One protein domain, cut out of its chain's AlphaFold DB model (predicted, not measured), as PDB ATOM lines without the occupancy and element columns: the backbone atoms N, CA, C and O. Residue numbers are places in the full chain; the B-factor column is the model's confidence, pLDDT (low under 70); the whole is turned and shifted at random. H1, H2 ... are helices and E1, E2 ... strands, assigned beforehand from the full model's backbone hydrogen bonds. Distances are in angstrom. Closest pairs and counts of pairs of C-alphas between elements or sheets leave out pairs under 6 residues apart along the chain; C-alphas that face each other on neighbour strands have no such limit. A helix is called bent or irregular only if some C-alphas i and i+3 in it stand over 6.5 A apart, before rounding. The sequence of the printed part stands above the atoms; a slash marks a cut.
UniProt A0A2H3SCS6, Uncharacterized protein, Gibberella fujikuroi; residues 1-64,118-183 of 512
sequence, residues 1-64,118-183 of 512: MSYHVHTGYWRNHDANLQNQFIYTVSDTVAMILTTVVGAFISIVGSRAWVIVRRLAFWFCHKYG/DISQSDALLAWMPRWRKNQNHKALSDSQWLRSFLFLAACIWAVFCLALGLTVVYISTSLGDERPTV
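This is residues 1 to 64 and 118 to 183 of the 512 residues of an uncharacterized protein of Gibberella fujikuroi (UniProt A0A2H3SCS6). Two long helices, H1 and H5, run opposite ways and cross at a shallow angle as a long, narrow X. A small two-strand hairpin, E1 and E2, lies near the end where H1 begins and H5 ends, and the short helices H2, H3 and H4 gather toward the other end, H2 packing on H5. The printed part has 130 residues with two named strands and five named helices, in the order E1, E2, H1, H2, H3, H4, H5; the sheet, E1 - E2, is antiparallel, and the class is mostly helix. The whole is extended, with a radius of gyration of the C-alphas of 21.8 A, and flat, spanning 64 by 34 by 19 A.

Start at the hairpin of E1, residues 8 to 11, and E2, residues 21 to 24, antiparallel at 152 degrees. Look there for N 10 and O 22, 2.8 A apart, and N 8 and O 24, 2.9 A apart, both within hydrogen-bond range. Next find H1, residues 27 to 63, and H5, residues 145 to 175: they touch, closest at the C-alphas of Gly 38 and Gly 166, 5.6 A apart, with a shallow tilt of 30 degrees, opposite ways. H2, residues 121 to 126, touches H5 at residues 148 to 156 alone, closest at the C-alphas of Leu 125 and Phe 152, 5.3 A apart, with a steep tilt of 57 degrees. H2 and H1 are close but not clearly touching; their closest C-alphas, of Trp 49 and Gln 121, are 6.7 A apart. H4, residues 136 to 142, is close to H5 but not clearly touching, with the C-alphas of Leu 141 and Arg 148 closest at 6.9 A. H3, residues 130 to 134, is apart from H1 and H5. Each O i to N i+4 pair is within hydrogen-bond range in H2 and H5; the counts are 31 of 33 in H1, 0 of 1 in H3 and 1 of 3 in H4, while O i to N i+3 gives 0 of 2 in H3 and 2 of 4 in H4.

Find C-alpha 8 at (-57.158, -112.524, 31.770), where E1 begins; it measures 10.2 A and E2 9.9 A. From C-alpha 27 at (-58.206, -119.860, 21.129), H1 runs 50.2 A, with a kink of 36 degrees near residue 48; it is neither bent nor irregular, but only just: C-alphas 47 and 50 are 6.1 A apart. H2 measures 8.6 A. H3, 8.7 A, is only just irregular, with C-alphas 131 and 134 6.7 A apart, and H4, 9.4 A, is irregular, with C-alphas 137 and 140 8.5 A apart. H5 runs 44.2 A to C-alpha 175 at (-46.943, -127.616, 27.263).

The two C-alphas farthest apart, of Asp 14 and Gln 136, are 64.1 A apart. Residues 65 to 117 are not printed, and C-alphas 64 and 118 stand 21.6 A apart across this cut. Of the links that are printed whole, E1 to E2 is short and the others are tight. The mean pLDDT of the printed part is 72.4; look for values under 70 at residues 1 to 7, 9 to 22, 118, 130 to 143 and 173 to 183 of this model.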
ATOM      1  N   MET A   1     -69.392-123.483  19.791       30.78
ATOM      2  CA  MET A   1     -69.691-123.762  21.211       30.78
ATOM      3  C   MET A   1     -68.818-122.830  22.029       30.78
ATOM      4  O   MET A   1     -67.616-122.856  21.831       30.78
ATOM      5  N   SER A   2     -69.411-121.943  22.826       27.28
ATOM      6  CA  SER A   2     -68.677-120.953  23.624       27.28
ATOM      7  C   SER A   2     -68.349-121.566  24.980       27.28
ATOM      8  O   SER A   2     -69.269-121.876  25.735       27.28
ATOM      9  N   TYR A   3     -67.071-121.795  25.266       37.50
ATOM     10  CA  TYR A   3     -66.614-122.075  26.623       37.50
ATOM     11  C   TYR A   3     -66.515-120.733  27.352       37.50
ATOM     12  O   TYR A   3     -65.896-119.803  26.836       37.50
ATOM     13  N   HIS A   4     -67.123-120.605  28.531       43.38
ATOM     14  CA  HIS A   4     -66.907-119.445  29.400       43.38
ATOM     15  C   HIS A   4     -65.592-119.628  30.164       43.38
ATOM     16  O   HIS A   4     -65.581-119.752  31.382       43.38
ATOM     17  N   VAL A   5     -64.479-119.687  29.432       53.38
ATOM     18  CA  VAL A   5     -63.154-119.604  30.046       53.38
ATOM     19  C   VAL A   5     -62.910-118.135  30.346       53.38
ATOM     20  O   VAL A   5     -62.926-117.302  29.435       53.38
ATOM     21  N   HIS A   6     -62.704-117.793  31.615       58.41
ATOM     22  CA  HIS A   6     -62.279-116.441  31.955       58.41
ATOM     23  C   HIS A   6     -60.913-116.166  31.308       58.41
ATOM     24  O   HIS A   6     -59.927-116.846  31.590       58.41
ATOM     25  N   THR A   7     -60.863-115.175  30.417       63.31
ATOM     26  CA  THR A   7     -59.625-114.685  29.800       63.31
ATOM     27  C   THR A   7     -59.061-113.537  30.626       63.31
ATOM     28  O   THR A   7     -59.813-112.631  30.986       63.31
ATOM     29  N   GLY A   8     -57.762-113.532  30.903       71.12
ATOM     30  CA  GLY A   8     -57.158-112.524  31.770       71.12
ATOM     31  C   GLY A   8     -55.778-112.913  32.282       71.12
ATOM     32  O   GLY A   8     -55.267-113.990  31.975       71.12
ATOM     33  N   TYR A   9     -55.174-111.996  33.036       66.44
ATOM     34  CA  TYR A   9     -53.950-112.250  33.788       66.44
ATOM     35  C   TYR A   9     -54.303-112.774  35.172       66.44
ATOM     36  O   TYR A   9     -55.143-112.205  35.864       66.44
ATOM     37  N   TRP A  10     -53.602-113.818  35.581       63.66
ATOM     38  CA  TRP A  10     -53.770-114.490  36.855       63.66
ATOM     39  C   TRP A  10     -52.411-114.678  37.499       63.66
ATOM     40  O   TRP A  10     -51.381-114.751  36.820       63.66
ATOM     41  N   ARG A  11     -52.417-114.792  38.824       55.88
ATOM     42  CA  ARG A  11     -51.236-115.169  39.583       55.88
ATOM     43  C   ARG A  11     -51.458-116.560  40.170       55.88
ATOM     44  O   ARG A  11     -52.376-116.739  40.962       55.88
ATOM     45  N   ASN A  12     -50.654-117.531  39.758       56.69
ATOM     46  CA  ASN A  12     -50.573-118.828  40.418       56.69
ATOM     47  C   ASN A  12     -49.663-118.664  41.637       56.69
ATOM     48  O   ASN A  12     -48.494-118.316  41.497       56.69
ATOM     49  N   HIS A  13     -50.213-118.830  42.835       53.19
ATOM     50  CA  HIS A  13     -49.478-118.618  44.079       53.19
ATOM     51  C   HIS A  13     -48.687-119.847  44.540       53.19
ATOM     52  O   HIS A  13     -47.754-119.678  45.327       53.19
ATOM     53  N   ASP A  14     -48.995-121.016  43.984       45.06
ATOM     54  CA  ASP A  14     -48.410-122.308  44.350       45.06
ATOM     55  C   ASP A  14     -47.202-122.656  43.463       45.06
ATOM     56  O   ASP A  14     -46.293-123.390  43.861       45.06
ATOM     57  N   ALA A  15     -47.126-122.053  42.275       52.75
ATOM     58  CA  ALA A  15     -46.029-122.267  41.348       52.75
ATOM     59  C   ALA A  15     -44.771-121.440  41.685       52.75
ATOM     60  O   ALA A  15     -44.827-120.310  42.180       52.75
ATOM     61  N   ASN A  16     -43.598-121.986  41.339       58.91
ATOM     62  CA  ASN A  16     -42.322-121.267  41.402       58.91
ATOM     63  C   ASN A  16     -42.411-119.905  40.684       58.91
ATOM     64  O   ASN A  16     -43.163-119.758  39.725       58.91
ATOM     65  N   LEU A  17     -41.580-118.930  41.082       59.88
ATOM     66  CA  LEU A  17     -41.548-117.553  40.541       59.88
ATOM     67  C   LEU A  17     -41.657-117.446  39.003       59.88
ATOM     68  O   LEU A  17     -42.182-116.457  38.501       59.88
ATOM     69  N   GLN A  18     -41.173-118.445  38.259       54.56
ATOM     70  CA  GLN A  18     -41.240-118.497  36.792       54.56
ATOM     71  C   GLN A  18     -42.641-118.804  36.232       54.56
ATOM     72  O   GLN A  18     -42.975-118.306  35.163       54.56
ATOM     73  N   ASN A  19     -43.467-119.548  36.965       57.75
ATOM     74  CA  ASN A  19     -44.823-119.954  36.575       57.75
ATOM     75  C   ASN A  19     -45.899-119.185  37.355       57.75
ATOM     76  O   ASN A  19     -47.087-119.490  37.278       57.75
ATOM     77  N   GLN A  20     -45.479-118.170  38.113       63.00
ATOM     78  CA  GLN A  20     -46.357-117.429  39.003       63.00
ATOM     79  C   GLN A  20     -47.387-116.586  38.252       63.00
ATOM     80  O   GLN A  20     -48.410-116.242  38.821       63.00
ATOM     81  N   PHE A  21     -47.137-116.217  36.999       65.75
ATOM     82  CA  PHE A  21     -48.043-115.382  36.218       65.75
ATOM     83  C   PHE A  21     -48.569-116.170  35.030       65.75
ATOM     84  O   PHE A  21     -47.806-116.567  34.152       65.75
ATOM     85  N   ILE A  22     -49.880-116.368  35.004       69.31
ATOM     86  CA  ILE A  22     -50.569-117.126  33.968       69.31
ATOM     87  C   ILE A  22     -51.454-116.165  33.197       69.31
ATOM     88  O   ILE A  22     -52.197-115.379  33.780       69.31
ATOM     89  N   TYR A  23     -51.377-116.218  31.875       75.56
ATOM     90  CA  TYR A  23     -52.248-115.443  31.007       75.56
ATOM     91  C   TYR A  23     -53.139-116.399  30.225       75.56
ATOM     92  O   TYR A  23     -52.680-117.080  29.310       75.56
ATOM     93  N   THR A  24     -54.412-116.469  30.605       71.69
ATOM     94  CA  THR A  24     -55.388-117.313  29.912       71.69
ATOM     95  C   THR A  24     -56.021-116.504  28.794       71.69
ATOM     96  O   THR A  24     -56.588-115.432  29.021       71.69
ATOM     97  N   VAL A  25     -55.944-117.025  27.578       75.62
ATOM     98  CA  VAL A  25     -56.479-116.399  26.368       75.62
ATOM     99  C   VAL A  25     -57.461-117.332  25.686       75.62
ATOM    100  O   VAL A  25     -57.373-118.546  25.827       75.62
ATOM    101  N   SER A  26     -58.399-116.765  24.931       74.06
ATOM    102  CA  SER A  26     -59.239-117.562  24.040       74.06
ATOM    103  C   SER A  26     -58.410-118.127  22.887       74.06
ATOM    104  O   SER A  26     -57.410-117.522  22.493       74.06
ATOM    105  N   ASP A  27     -58.870-119.221  22.277       72.81
ATOM    106  CA  ASP A  27     -58.206-119.860  21.129       72.81
ATOM    107  C   ASP A  27     -57.884-118.863  20.007       72.81
ATOM    108  O   ASP A  27     -56.822-118.903  19.387       72.81
ATOM    109  N   THR A  28     -58.792-117.915  19.762       76.75
ATOM    110  CA  THR A  28     -58.604-116.885  18.736       76.75
ATOM    111  C   THR A  28     -57.459-115.939  19.091       76.75
ATOM    112  O   THR A  28     -56.626-115.636  18.239       76.75
ATOM    113  N   VAL A  29     -57.383-115.491  20.347       81.12
ATOM    114  CA  VAL A  29     -56.306-114.608  20.818       81.12
ATOM    115  C   VAL A  29     -54.978-115.365  20.891       81.12
ATOM    116  O   VAL A  29     -53.953-114.807  20.507       81.12
ATOM    117  N   ALA A  30     -54.998-116.640  21.286       77.81
ATOM    118  CA  ALA A  30     -53.827-117.510  21.266       77.81
ATOM    119  C   ALA A  30     -53.238-117.617  19.853       77.81
ATOM    120  O   ALA A  30     -52.056-117.340  19.659       77.81
ATOM    121  N   MET A  31     -54.067-117.905  18.840       79.12
ATOM    122  CA  MET A  31     -53.605-117.963  17.446       79.12
ATOM    123  C   MET A  31     -53.024-116.632  16.957       79.12
ATOM    124  O   MET A  31     -52.010-116.622  16.250       79.12
ATOM    125  N   ILE A  32     -53.633-115.503  17.336       83.44
ATOM    126  CA  ILE A  32     -53.114-114.173  16.995       83.44
ATOM    127  C   ILE A  32     -51.738-113.963  17.640       83.44
ATOM    128  O   ILE A  32     -50.796-113.600  16.936       83.44
ATOM    129  N   LEU A  33     -51.588-114.239  18.939       83.19
ATOM    130  CA  LEU A  33     -50.315-114.105  19.654       83.19
ATOM    131  C   LEU A  33     -49.222-114.987  19.048       83.19
ATOM    132  O   LEU A  33     -48.125-114.500  18.778       83.19
ATOM    133  N   THR A  34     -49.528-116.251  18.753       81.50
ATOM    134  CA  THR A  34     -48.599-117.170  18.084       81.50
ATOM    135  C   THR A  34     -48.151-116.636  16.726       81.50
ATOM    136  O   THR A  34     -46.961-116.667  16.405       81.50
ATOM    137  N   THR A  35     -49.080-116.085  15.943       82.50
ATOM    138  CA  THR A  35     -48.770-115.493  14.634       82.50
ATOM    139  C   THR A  35     -47.861-114.270  14.777       82.50
ATOM    140  O   THR A  35     -46.888-114.136  14.035       82.50
ATOM    141  N   VAL A  36     -48.129-113.403  15.760       86.62
ATOM    142  CA  VAL A  36     -47.310-112.215  16.049       86.62
ATOM    143  C   VAL A  36     -45.896-112.606  16.482       86.62
ATOM    144  O   VAL A  36     -44.927-112.043  15.972       86.62
ATOM    145  N   VAL A  37     -45.751-113.598  17.366       85.25
ATOM    146  CA  VAL A  37     -44.439-114.099  17.807       85.25
ATOM    147  C   VAL A  37     -43.670-114.720  16.638       85.25
ATOM    148  O   VAL A  37     -42.492-114.415  16.449       85.25
ATOM    149  N   GLY A  38     -44.331-115.520  15.797       83.06
ATOM    150  CA  GLY A  38     -43.724-116.090  14.592       83.06
ATOM    151  C   GLY A  38     -43.243-115.022  13.601       83.06
ATOM    152  O   GLY A  38     -42.122-115.099  13.086       83.06
ATOM    153  N   ALA A  39     -44.049-113.982  13.372       82.62
ATOM    154  CA  ALA A  39     -43.664-112.839  12.547       82.62
ATOM    155  C   ALA A  39     -42.466-112.080  13.140       82.62
ATOM    156  O   ALA A  39     -41.524-111.751  12.417       82.62
ATOM    157  N   PHE A  40     -42.451-111.859  14.457       86.62
ATOM    158  CA  PHE A  40     -41.337-111.208  15.145       86.62
ATOM    159  C   PHE A  40     -40.033-112.007  15.015       86.62
ATOM    160  O   PHE A  40     -39.013-111.445  14.618       86.62
ATOM    161  N   ILE A  41     -40.069-113.323  15.261       86.81
ATOM    162  CA  ILE A  41     -38.911-114.216  15.090       86.81
ATOM    163  C   ILE A  41     -38.402-114.168  13.646       86.81
ATOM    164  O   ILE A  41     -37.194-114.145  13.424       86.81
ATOM    165  N   SER A  42     -39.305-114.090  12.667       81.38
ATOM    166  CA  SER A  42     -38.935-113.994  11.251       81.38
ATOM    167  C   SER A  42     -38.214-112.679  10.926       81.38
ATOM    168  O   SER A  42     -37.183-112.695  10.253       81.38
ATOM    169  N   ILE A  43     -38.704-111.545  11.441       84.56
ATOM    170  CA  ILE A  43     -38.088-110.218  11.243       84.56
ATOM    171  C   ILE A  43     -36.728-110.129  11.945       84.56
ATOM    172  O   ILE A  43     -35.749-109.649  11.372       84.56
ATOM    173  N   VAL A  44     -36.637-110.588  13.193       87.44
ATOM    174  CA  VAL A  44     -35.366-110.594  13.931       87.44
ATOM    175  C   VAL A  44     -34.385-111.563  13.275       87.44
ATOM    176  O   VAL A  44     -33.222-111.213  13.073       87.44
ATOM    177  N   GLY A  45     -34.859-112.736  12.855       85.75
ATOM    178  CA  GLY A  45     -34.084-113.730  12.120       85.75
ATOM    179  C   GLY A  45     -33.507-113.179  10.816       85.75
ATOM    180  O   GLY A  45     -32.329-113.406  10.531       85.75
ATOM    181  N   SER A  46     -34.275-112.382  10.066       81.25
ATOM    182  CA  SER A  46     -33.792-111.758   8.827       81.25
ATOM    183  C   SER A  46     -32.745-110.672   9.082       81.25
ATOM    184  O   SER A  46     -31.879-110.438   8.243       81.25
ATOM    185  N   ARG A  47     -32.790-109.990  10.234       84.25
ATOM    186  CA  ARG A  47     -31.756-109.018  10.632       84.25
ATOM    187  C   ARG A  47     -30.496-109.713  11.152       84.25
ATOM    188  O   ARG A  47     -29.390-109.309  10.802       84.25
ATOM    189  N   ALA A  48     -30.655-110.791  11.913       85.75
ATOM    190  CA  ALA A  48     -29.560-111.619  12.411       85.75
ATOM    191  C   ALA A  48     -28.808-112.359  11.288       85.75
ATOM    192  O   ALA A  48     -27.624-112.669  11.444       85.75
ATOM    193  N   TRP A  49     -29.442-112.553  10.125       86.25
ATOM    194  CA  TRP A  49     -28.798-113.079   8.918       86.25
ATOM    195  C   TRP A  49     -27.503-112.342   8.554       86.25
ATOM    196  O   TRP A  49     -26.554-112.972   8.099       86.25
ATOM    197  N   VAL A  50     -27.413-111.032   8.806       85.38
ATOM    198  CA  VAL A  50     -26.197-110.247   8.533       85.38
ATOM    199  C   VAL A  50     -24.982-110.811   9.281       85.38
ATOM    200  O   VAL A  50     -23.884-110.870   8.727       85.38
ATOM    201  N   ILE A  51     -25.177-111.273  10.517       83.88
ATOM    202  CA  ILE A  51     -24.115-111.858  11.342       83.88
ATOM    203  C   ILE A  51     -23.734-113.237  10.803       83.88
ATOM    204  O   ILE A  51     -22.552-113.512  10.606       83.88
ATOM    205  N   VAL A  52     -24.726-114.081  10.499       83.38
ATOM    206  CA  VAL A  52     -24.509-115.417   9.916       83.38
ATOM    207  C   VAL A  52     -23.758-115.309   8.590       83.38
ATOM    208  O   VAL A  52     -22.796-116.037   8.359       83.38
ATOM    209  N   ARG A  53     -24.140-114.340   7.753       83.31
ATOM    210  CA  ARG A  53     -23.482-114.017   6.487       83.31
ATOM    211  C   ARG A  53     -22.021-113.627   6.703       83.31
ATOM    212  O   ARG A  53     -21.151-114.184   6.044       83.31
ATOM    213  N   ARG A  54     -21.732-112.717   7.639       83.00
ATOM    214  CA  ARG A  54     -20.350-112.307   7.955       83.00
ATOM    215  C   ARG A  54     -19.498-113.461   8.472       83.00
ATOM    216  O   ARG A  54     -18.357-113.614   8.049       83.00
ATOM    217  N   LEU A  55     -20.053-114.306   9.339       83.44
ATOM    218  CA  LEU A  55     -19.366-115.506   9.820       83.44
ATOM    219  C   LEU A  55     -19.106-116.501   8.688       83.44
ATOM    220  O   LEU A  55     -18.025-117.085   8.629       83.44
ATOM    221  N   ALA A  56     -20.060-116.659   7.769       82.94
ATOM    222  CA  ALA A  56     -19.894-117.495   6.591       82.94
ATOM    223  C   ALA A  56     -18.762-116.985   5.693       82.94
ATOM    224  O   ALA A  56     -17.893-117.767   5.313       82.94
ATOM    225  N   PHE A  57     -18.712-115.677   5.424       81.50
ATOM    226  CA  PHE A  57     -17.620-115.060   4.670       81.50
ATOM    227  C   PHE A  57     -16.265-115.236   5.353       81.50
ATOM    228  O   PHE A  57     -15.316-115.687   4.713       81.50
ATOM    229  N   TRP A  58     -16.182-114.964   6.657       84.88
ATOM    230  CA  TRP A  58     -14.955-115.157   7.429       84.88
ATOM    231  C   TRP A  58     -14.472-116.613   7.395       84.88
ATOM    232  O   TRP A  58     -13.288-116.876   7.178       84.88
ATOM    233  N   PHE A  59     -15.389-117.570   7.556       82.69
ATOM    234  CA  PHE A  59     -15.069-118.995   7.503       82.69
ATOM    235  C   PHE A  59     -14.596-119.411   6.107       82.69
ATOM    236  O   PHE A  59     -13.580-120.095   5.974       82.69
ATOM    237  N   CYS A  60     -15.282-118.946   5.061       81.62
ATOM    238  CA  CYS A  60     -14.890-119.194   3.681       81.62
ATOM    239  C   CYS A  60     -13.524-118.587   3.341       81.62
ATOM    240  O   CYS A  60     -12.764-119.208   2.609       81.62
ATOM    241  N   HIS A  61     -13.191-117.413   3.879       79.19
ATOM    242  CA  HIS A  61     -11.886-116.785   3.674       79.19
ATOM    243  C   HIS A  61     -10.764-117.542   4.399       79.19
ATOM    244  O   HIS A  61      -9.673-117.715   3.864       79.19
ATOM    245  N   LYS A  62     -11.026-118.027   5.617       83.19
ATOM    246  CA  LYS A  62     -10.021-118.710   6.441       83.19
ATOM    247  C   LYS A  62      -9.739-120.152   6.006       83.19
ATOM    248  O   LYS A  62      -8.607-120.608   6.142       83.19
ATOM    249  N   TYR A  63     -10.758-120.867   5.529       80.88
ATOM    250  CA  TYR A  63     -10.683-122.300   5.206       80.88
ATOM    251  C   TYR A  63     -10.955-122.614   3.734       80.88
ATOM    252  O   TYR A  63     -10.997-123.785   3.350       80.88
ATOM    253  N   GLY A  64     -11.172-121.590   2.907       73.12
ATOM    254  CA  GLY A  64     -11.351-121.761   1.475       73.12
ATOM    255  C   GLY A  64     -10.104-122.383   0.843       73.12
ATOM    256  O   GLY A  64      -8.990-122.123   1.302       73.12
ATOM    257  N   ASP A 118     -25.088-106.097   0.678       63.31
ATOM    258  CA  ASP A 118     -26.322-106.260  -0.115       63.31
ATOM    259  C   ASP A 118     -26.871-107.677  -0.354       63.31
ATOM    260  O   ASP A 118     -27.979-107.814  -0.869       63.31
ATOM    261  N   ILE A 119     -26.195-108.762   0.043       75.81
ATOM    262  CA  ILE A 119     -26.764-110.107  -0.191       75.81
ATOM    263  C   ILE A 119     -27.861-110.401   0.837       75.81
ATOM    264  O   ILE A 119     -27.572-110.807   1.973       75.81
ATOM    265  N   SER A 120     -29.120-110.203   0.446       81.31
ATOM    266  CA  SER A 120     -30.271-110.544   1.279       81.31
ATOM    267  C   SER A 120     -30.385-112.064   1.476       81.31
ATOM    268  O   SER A 120     -29.842-112.866   0.713       81.31
ATOM    269  N   GLN A 121     -31.100-112.494   2.519       79.94
ATOM    270  CA  GLN A 121     -31.346-113.919   2.767       79.94
ATOM    271  C   GLN A 121     -32.105-114.578   1.603       79.94
ATOM    272  O   GLN A 121     -31.800-115.708   1.225       79.94
ATOM    273  N   SER A 122     -33.060-113.860   1.003       80.12
ATOM    274  CA  SER A 122     -33.770-114.316  -0.195       80.12
ATOM    275  C   SER A 122     -32.825-114.504  -1.375       80.12
ATOM    276  O   SER A 122     -32.930-115.510  -2.070       80.12
ATOM    277  N   ASP A 123     -31.853-113.611  -1.561       81.69
ATOM    278  CA  ASP A 123     -30.881-113.736  -2.649       81.69
ATOM    279  C   ASP A 123     -29.950-114.931  -2.433       81.69
ATOM    280  O   ASP A 123     -29.652-115.657  -3.378       81.69
ATOM    281  N   ALA A 124     -29.552-115.205  -1.185       81.00
ATOM    282  CA  ALA A 124     -28.769-116.392  -0.839       81.00
ATOM    283  C   ALA A 124     -29.537-117.705  -1.093       81.00
ATOM    284  O   ALA A 124     -28.953-118.673  -1.582       81.00
ATOM    285  N   LEU A 125     -30.848-117.735  -0.825       80.06
ATOM    286  CA  LEU A 125     -31.713-118.881  -1.142       80.06
ATOM    287  C   LEU A 125     -31.920-119.049  -2.656       80.06
ATOM    288  O   LEU A 125     -31.954-120.169  -3.164       80.06
ATOM    289  N   LEU A 126     -32.026-117.940  -3.391       78.75
ATOM    290  CA  LEU A 126     -32.209-117.933  -4.845       78.75
ATOM    291  C   LEU A 126     -30.904-118.153  -5.624       78.75
ATOM    292  O   LEU A 126     -30.958-118.533  -6.796       78.75
ATOM    293  N   ALA A 127     -29.738-117.988  -4.990       72.12
ATOM    294  CA  ALA A 127     -28.418-118.094  -5.618       72.12
ATOM    295  C   ALA A 127     -28.135-119.462  -6.270       72.12
ATOM    296  O   ALA A 127     -27.268-119.562  -7.147       72.12
ATOM    297  N   TRP A 128     -28.864-120.510  -5.873       70.19
ATOM    298  CA  TRP A 128     -28.762-121.852  -6.451       70.19
ATOM    299  C   TRP A 128     -29.659-122.061  -7.688       70.19
ATOM    300  O   TRP A 128     -29.446-122.999  -8.458       70.19
ATOM    301  N   MET A 129     -30.632-121.177  -7.946       75.56
ATOM    302  CA  MET A 129     -31.542-121.318  -9.085       75.56
ATOM    303  C   MET A 129     -30.865-120.923 -10.415       75.56
ATOM    304  O   MET A 129     -30.392-119.792 -10.561       75.56
ATOM    305  N   PRO A 130     -30.899-121.781 -11.457       65.31
ATOM    306  CA  PRO A 130     -30.215-121.524 -12.729       65.31
ATOM    307  C   PRO A 130     -30.678-120.245 -13.448       65.31
ATOM    308  O   PRO A 130     -29.909-119.636 -14.190       65.31
ATOM    309  N   ARG A 131     -31.931-119.818 -13.231       65.25
ATOM    310  CA  ARG A 131     -32.517-118.617 -13.856       65.25
ATOM    311  C   ARG A 131     -31.958-117.305 -13.304       65.25
ATOM    312  O   ARG A 131     -31.962-116.309 -14.021       65.25
ATOM    313  N   TRP A 132     -31.426-117.306 -12.083       60.50
ATOM    314  CA  TRP A 132     -30.888-116.110 -11.425       60.50
ATOM    315  C   TRP A 132     -29.490-115.716 -11.947       60.50
ATOM    316  O   TRP A 132     -29.003-114.615 -11.716       60.50
ATOM    317  N   ARG A 133     -28.868-116.590 -12.754       57.41
ATOM    318  CA  ARG A 133     -27.527-116.436 -13.349       57.41
ATOM    319  C   ARG A 133     -27.387-115.260 -14.332       57.41
ATOM    320  O   ARG A 133     -26.266-114.936 -14.703       57.41
ATOM    321  N   LYS A 134     -28.492-114.651 -14.784       58.88
ATOM    322  CA  LYS A 134     -28.492-113.582 -15.806       58.88
ATOM    323  C   LYS A 134     -28.429-112.154 -15.253       58.88
ATOM    324  O   LYS A 134     -28.200-111.244 -16.044       58.88
ATOM    325  N   ASN A 135     -28.608-111.940 -13.948       59.16
ATOM    326  CA  ASN A 135     -28.568-110.592 -13.378       59.16
ATOM    327  C   ASN A 135     -27.111-110.164 -13.116       59.16
ATOM    328  O   ASN A 135     -26.406-110.789 -12.326       59.16
ATOM    329  N   GLN A 136     -26.644-109.122 -13.814       54.34
ATOM    330  CA  GLN A 136     -25.224-108.731 -13.874       54.34
ATOM    331  C   GLN A 136     -24.682-108.051 -12.603       54.34
ATOM    332  O   GLN A 136     -23.469-107.889 -12.486       54.34
ATOM    333  N   ASN A 137     -25.539-107.716 -11.636       57.75
ATOM    334  CA  ASN A 137     -25.146-106.953 -10.444       57.75
ATOM    335  C   ASN A 137     -24.334-107.766  -9.415       57.75
ATOM    336  O   ASN A 137     -23.813-107.200  -8.463       57.75
ATOM    337  N   HIS A 138     -24.170-109.082  -9.607       59.50
ATOM    338  CA  HIS A 138     -23.446-109.955  -8.672       59.50
ATOM    339  C   HIS A 138     -22.382-110.818  -9.367       59.50
ATOM    340  O   HIS A 138     -22.270-112.022  -9.106       59.50
ATOM    341  N   LYS A 139     -21.583-110.218 -10.264       58.84
ATOM    342  CA  LYS A 139     -20.423-110.885 -10.898       58.84
ATOM    343  C   LYS A 139     -19.484-111.526  -9.871       58.84
ATOM    344  O   LYS A 139     -18.976-112.616 -10.088       58.84
ATOM    345  N   ALA A 140     -19.363-110.914  -8.703       55.62
ATOM    346  CA  ALA A 140     -18.468-111.351  -7.650       55.62
ATOM    347  C   ALA A 140     -18.885-112.684  -6.975       55.62
ATOM    348  O   ALA A 140     -18.038-113.478  -6.576       55.62
ATOM    349  N   LEU A 141     -20.188-113.011  -6.937       56.50
ATOM    350  CA  LEU A 141     -20.649-114.348  -6.528       56.50
ATOM    351  C   LEU A 141     -20.516-115.382  -7.649       56.50
ATOM    352  O   LEU A 141     -20.564-116.575  -7.368       56.50
ATOM    353  N   SER A 142     -20.441-114.968  -8.918       59.78
ATOM    354  CA  SER A 142     -20.376-115.855 -10.097       59.78
ATOM    355  C   SER A 142     -19.173-116.778 -10.107       59.78
ATOM    356  O   SER A 142     -19.300-117.926 -10.536       59.78
ATOM    357  N   ASP A 143     -18.071-116.326  -9.525       65.19
ATOM    358  CA  ASP A 143     -16.783-116.965  -9.754       65.19
ATOM    359  C   ASP A 143     -16.454-118.051  -8.721       65.19
ATOM    360  O   ASP A 143     -15.589-118.891  -8.968       65.19
ATOM    361  N   SER A 144     -17.183-118.117  -7.599       72.81
ATOM    362  CA  SER A 144     -16.996-119.151  -6.574       72.81
ATOM    363  C   SER A 144     -18.262-119.984  -6.365       72.81
ATOM    364  O   SER A 144     -19.156-119.639  -5.588       72.81
ATOM    365  N   GLN A 145     -18.321-121.139  -7.038       78.62
ATOM    366  CA  GLN A 145     -19.374-122.143  -6.832       78.62
ATOM    367  C   GLN A 145     -19.444-122.607  -5.368       78.62
ATOM    368  O   GLN A 145     -20.526-122.900  -4.861       78.62
ATOM    369  N   TRP A 146     -18.301-122.647  -4.682       78.25
ATOM    370  CA  TRP A 146     -18.212-123.095  -3.296       78.25
ATOM    371  C   TRP A 146     -18.871-122.106  -2.325       78.25
ATOM    372  O   TRP A 146     -19.684-122.516  -1.497       78.25
ATOM    373  N   LEU A 147     -18.624-120.803  -2.497       79.00
ATOM    374  CA  LEU A 147     -19.246-119.749  -1.688       79.00
ATOM    375  C   LEU A 147     -20.776-119.744  -1.835       79.00
ATOM    376  O   LEU A 147     -21.491-119.612  -0.847       79.00
ATOM    377  N   ARG A 148     -21.290-119.948  -3.056       78.31
ATOM    378  CA  ARG A 148     -22.741-120.036  -3.314       78.31
ATOM    379  C   ARG A 148     -23.388-121.201  -2.579       78.31
ATOM    380  O   ARG A 148     -24.405-121.013  -1.918       78.31
ATOM    381  N   SER A 149     -22.802-122.392  -2.696       82.00
ATOM    382  CA  SER A 149     -23.313-123.590  -2.027       82.00
ATOM    383  C   SER A 149     -23.297-123.428  -0.509       82.00
ATOM    384  O   SER A 149     -24.245-123.833   0.158       82.00
ATOM    385  N   PHE A 150     -22.257-122.788   0.032       81.94
ATOM    386  CA  PHE A 150     -22.143-122.536   1.464       81.94
ATOM    387  C   PHE A 150     -23.163-121.503   1.960       81.94
ATOM    388  O   PHE A 150     -23.853-121.758   2.944       81.94
ATOM    389  N   LEU A 151     -23.325-120.374   1.260       82.56
ATOM    390  CA  LEU A 151     -24.326-119.354   1.602       82.56
ATOM    391  C   LEU A 151     -25.759-119.891   1.494       82.56
ATOM    392  O   LEU A 151     -26.581-119.594   2.357       82.56
ATOM    393  N   PHE A 152     -26.048-120.718   0.486       85.06
ATOM    394  CA  PHE A 152     -27.337-121.397   0.353       85.06
ATOM    395  C   PHE A 152     -27.593-122.353   1.525       85.06
ATOM    396  O   PHE A 152     -28.647-122.290   2.156       85.06
ATOM    397  N   LEU A 153     -26.619-123.208   1.856       86.00
ATOM    398  CA  LEU A 153     -26.735-124.140   2.977       86.00
ATOM    399  C   LEU A 153     -26.928-123.389   4.302       86.00
ATOM    400  O   LEU A 153     -27.811-123.744   5.080       86.00
ATOM    401  N   ALA A 154     -26.158-122.323   4.530       85.06
ATOM    402  CA  ALA A 154     -26.287-121.469   5.706       85.06
ATOM    403  C   ALA A 154     -27.672-120.807   5.784       85.06
ATOM    404  O   ALA A 154     -28.277-120.788   6.854       85.06
ATOM    405  N   ALA A 155     -28.210-120.319   4.659       85.12
ATOM    406  CA  ALA A 155     -29.545-119.726   4.601       85.12
ATOM    407  C   ALA A 155     -30.648-120.750   4.904       85.12
ATOM    408  O   ALA A 155     -31.579-120.441   5.648       85.12
ATOM    409  N   CYS A 156     -30.523-121.972   4.380       86.88
ATOM    410  CA  CYS A 156     -31.448-123.072   4.652       86.88
ATOM    411  C   CYS A 156     -31.405-123.506   6.124       86.88
ATOM    412  O   CYS A 156     -32.454-123.600   6.756       86.88
ATOM    413  N   ILE A 157     -30.211-123.720   6.688       88.44
ATOM    414  CA  ILE A 157     -30.042-124.083   8.106       88.44
ATOM    415  C   ILE A 157     -30.633-122.992   9.002       88.44
ATOM    416  O   ILE A 157     -31.368-123.300   9.938       88.44
ATOM    417  N   TRP A 158     -30.366-121.722   8.692       87.75
ATOM    418  CA  TRP A 158     -30.895-120.596   9.455       87.75
ATOM    419  C   TRP A 158     -32.422-120.500   9.376       87.75
ATOM    420  O   TRP A 158     -33.083-120.321  10.396       87.75
ATOM    421  N   ALA A 159     -33.003-120.683   8.188       85.31
ATOM    422  CA  ALA A 159     -34.454-120.688   8.014       85.31
ATOM    423  C   ALA A 159     -35.123-121.827   8.804       85.31
ATOM    424  O   ALA A 159     -36.116-121.597   9.494       85.31
ATOM    425  N   VAL A 160     -34.554-123.038   8.755       88.81
ATOM    426  CA  VAL A 160     -35.036-124.188   9.536       88.81
ATOM    427  C   VAL A 160     -34.910-123.922  11.035       88.81
ATOM    428  O   VAL A 160     -35.843-124.212  11.779       88.81
ATOM    429  N   PHE A 161     -33.805-123.320  11.480       88.94
ATOM    430  CA  PHE A 161     -33.613-122.936  12.876       88.94
ATOM    431  C   PHE A 161     -34.676-121.935  13.351       88.94
ATOM    432  O   PHE A 161     -35.285-122.154  14.395       88.94
ATOM    433  N   CYS A 162     -34.964-120.880  12.582       86.38
ATOM    434  CA  CYS A 162     -36.007-119.910  12.931       86.38
ATOM    435  C   CYS A 162     -37.404-120.550  13.000       86.38
ATOM    436  O   CYS A 162     -38.168-120.240  13.914       86.38
ATOM    437  N   LEU A 163     -37.729-121.464  12.077       84.94
ATOM    438  CA  LEU A 163     -38.991-122.212  12.105       84.94
ATOM    439  C   LEU A 163     -39.081-123.133  13.328       84.94
ATOM    440  O   LEU A 163     -40.096-123.130  14.025       84.94
ATOM    441  N   ALA A 164     -38.015-123.882  13.616       87.62
ATOM    442  CA  ALA A 164     -37.946-124.757  14.780       87.62
ATOM    443  C   ALA A 164     -38.062-123.960  16.087       87.62
ATOM    444  O   ALA A 164     -38.787-124.375  16.988       87.62
ATOM    445  N   LEU A 165     -37.413-122.794  16.177       87.12
ATOM    446  CA  LEU A 165     -37.504-121.904  17.332       87.12
ATOM    447  C   LEU A 165     -38.933-121.386  17.529       87.12
ATOM    448  O   LEU A 165     -39.430-121.415  18.649       87.12
ATOM    449  N   GLY A 166     -39.614-120.981  16.452       83.00
ATOM    450  CA  GLY A 166     -41.018-120.569  16.509       83.00
ATOM    451  C   GLY A 166     -41.928-121.674  17.049       83.00
ATOM    452  O   GLY A 166     -42.673-121.445  17.998       83.00
ATOM    453  N   LEU A 167     -41.815-122.891  16.506       82.50
ATOM    454  CA  LEU A 167     -42.585-124.046  16.982       82.50
ATOM    455  C   LEU A 167     -42.238-124.420  18.428       82.50
ATOM    456  O   LEU A 167     -43.133-124.748  19.198       82.50
ATOM    457  N   THR A 168     -40.964-124.332  18.810       82.25
ATOM    458  CA  THR A 168     -40.505-124.647  20.170       82.25
ATOM    459  C   THR A 168     -41.034-123.638  21.182       82.25
ATOM    460  O   THR A 168     -41.496-124.039  22.240       82.25
ATOM    461  N   VAL A 169     -41.027-122.340  20.861       82.56
ATOM    462  CA  VAL A 169     -41.595-121.301  21.736       82.56
ATOM    463  C   VAL A 169     -43.091-121.525  21.938       82.56
ATOM    464  O   VAL A 169     -43.558-121.438  23.070       82.56
ATOM    465  N   VAL A 170     -43.832-121.861  20.878       78.25
ATOM    466  CA  VAL A 170     -45.262-122.191  20.987       78.25
ATOM    467  C   VAL A 170     -45.456-123.430  21.847       78.25
ATOM    468  O   VAL A 170     -46.201-123.365  22.816       78.25
ATOM    469  N   TYR A 171     -44.737-124.513  21.540       78.50
ATOM    470  CA  TYR A 171     -44.827-125.773  22.270       78.50
ATOM    471  C   TYR A 171     -44.540-125.580  23.758       78.50
ATOM    472  O   TYR A 171     -45.379-125.932  24.570       78.50
ATOM    473  N   ILE A 172     -43.420-124.941  24.110       75.31
ATOM    474  CA  ILE A 172     -43.042-124.639  25.496       75.31
ATOM    475  C   ILE A 172     -44.110-123.774  26.175       75.31
ATOM    476  O   ILE A 172     -44.478-124.056  27.310       75.31
ATOM    477  N   SER A 173     -44.647-122.764  25.484       68.81
ATOM    478  CA  SER A 173     -45.690-121.891  26.044       68.81
ATOM    479  C   SER A 173     -47.010-122.626  26.291       68.81
ATOM    480  O   SER A 173     -47.751-122.244  27.189       68.81
ATOM    481  N   THR A 174     -47.310-123.668  25.511       67.00
ATOM    482  CA  THR A 174     -48.528-124.478  25.668       67.00
ATOM    483  C   THR A 174     -48.349-125.684  26.587       67.00
ATOM    484  O   THR A 174     -49.276-126.019  27.304       67.00
ATOM    485  N   SER A 175     -47.183-126.339  26.576       63.69
ATOM    486  CA  SER A 175     -46.943-127.616  27.263       63.69
ATOM    487  C   SER A 175     -46.369-127.452  28.667       63.69
ATOM    488  O   SER A 175     -46.423-128.390  29.450       63.69
ATOM    489  N   LEU A 176     -45.735-126.310  28.963       62.12
ATOM    490  CA  LEU A 176     -45.351-125.942  30.332       62.12
ATOM    491  C   LEU A 176     -46.425-125.101  31.024       62.12
ATOM    492  O   LEU A 176     -46.299-124.819  32.214       62.12
ATOM    493  N   GLY A 177     -47.443-124.664  30.280       54.88
ATOM    494  CA  GLY A 177     -48.643-124.109  30.877       54.88
ATOM    495  C   GLY A 177     -49.371-125.230  31.600       54.88
ATOM    496  O   GLY A 177     -49.655-126.263  31.002       54.88
ATOM    497  N   ASP A 178     -49.646-125.025  32.881       52.84
ATOM    498  CA  ASP A 178     -50.584-125.871  33.600       52.84
ATOM    499  C   ASP A 178     -51.923-125.815  32.845       52.84
ATOM    500  O   ASP A 178     -52.451-124.726  32.595       52.84
ATOM    501  N   GLU A 179     -52.434-126.964  32.395       48.94
ATOM    502  CA  GLU A 179     -53.712-127.029  31.676       48.94
ATOM    503  C   GLU A 179     -54.874-126.594  32.583       48.94
ATOM    504  O   GLU A 179     -55.966-126.283  32.097       48.94
ATOM    505  N   ARG A 180     -54.658-126.604  33.907       48.62
ATOM    506  CA  ARG A 180     -55.698-126.451  34.926       48.62
ATOM    507  C   ARG A 180     -55.183-125.679  36.135       48.62
ATOM    508  O   ARG A 180     -55.307-126.156  37.262       48.62
ATOM    509  N   PRO A 181     -54.655-124.464  35.932       46.88
ATOM    510  CA  PRO A 181     -54.060-123.743  37.028       46.88
ATOM    511  C   PRO A 181     -55.121-123.457  38.079       46.88
ATOM    512  O   PRO A 181     -56.178-122.888  37.774       46.88
ATOM    513  N   THR A 182     -54.819-123.817  39.321       45.75
ATOM    514  CA  THR A 182     -55.582-123.378  40.482       45.75
ATOM    515  C   THR A 182     -55.437-121.864  40.558       45.75
ATOM    516  O   THR A 182     -54.446-121.309  41.029       45.75
ATOM    517  N   VAL A 183     -56.397-121.158  39.967       43.53
ATOM    518  CA  VAL A 183     -56.383-119.702  39.951       43.53
ATOM    519  C   VAL A 183     -56.865-119.211  41.301       43.53
ATOM    520  O   VAL A 183     -58.003-119.460  41.704       43.53
TER     521      VAL A 183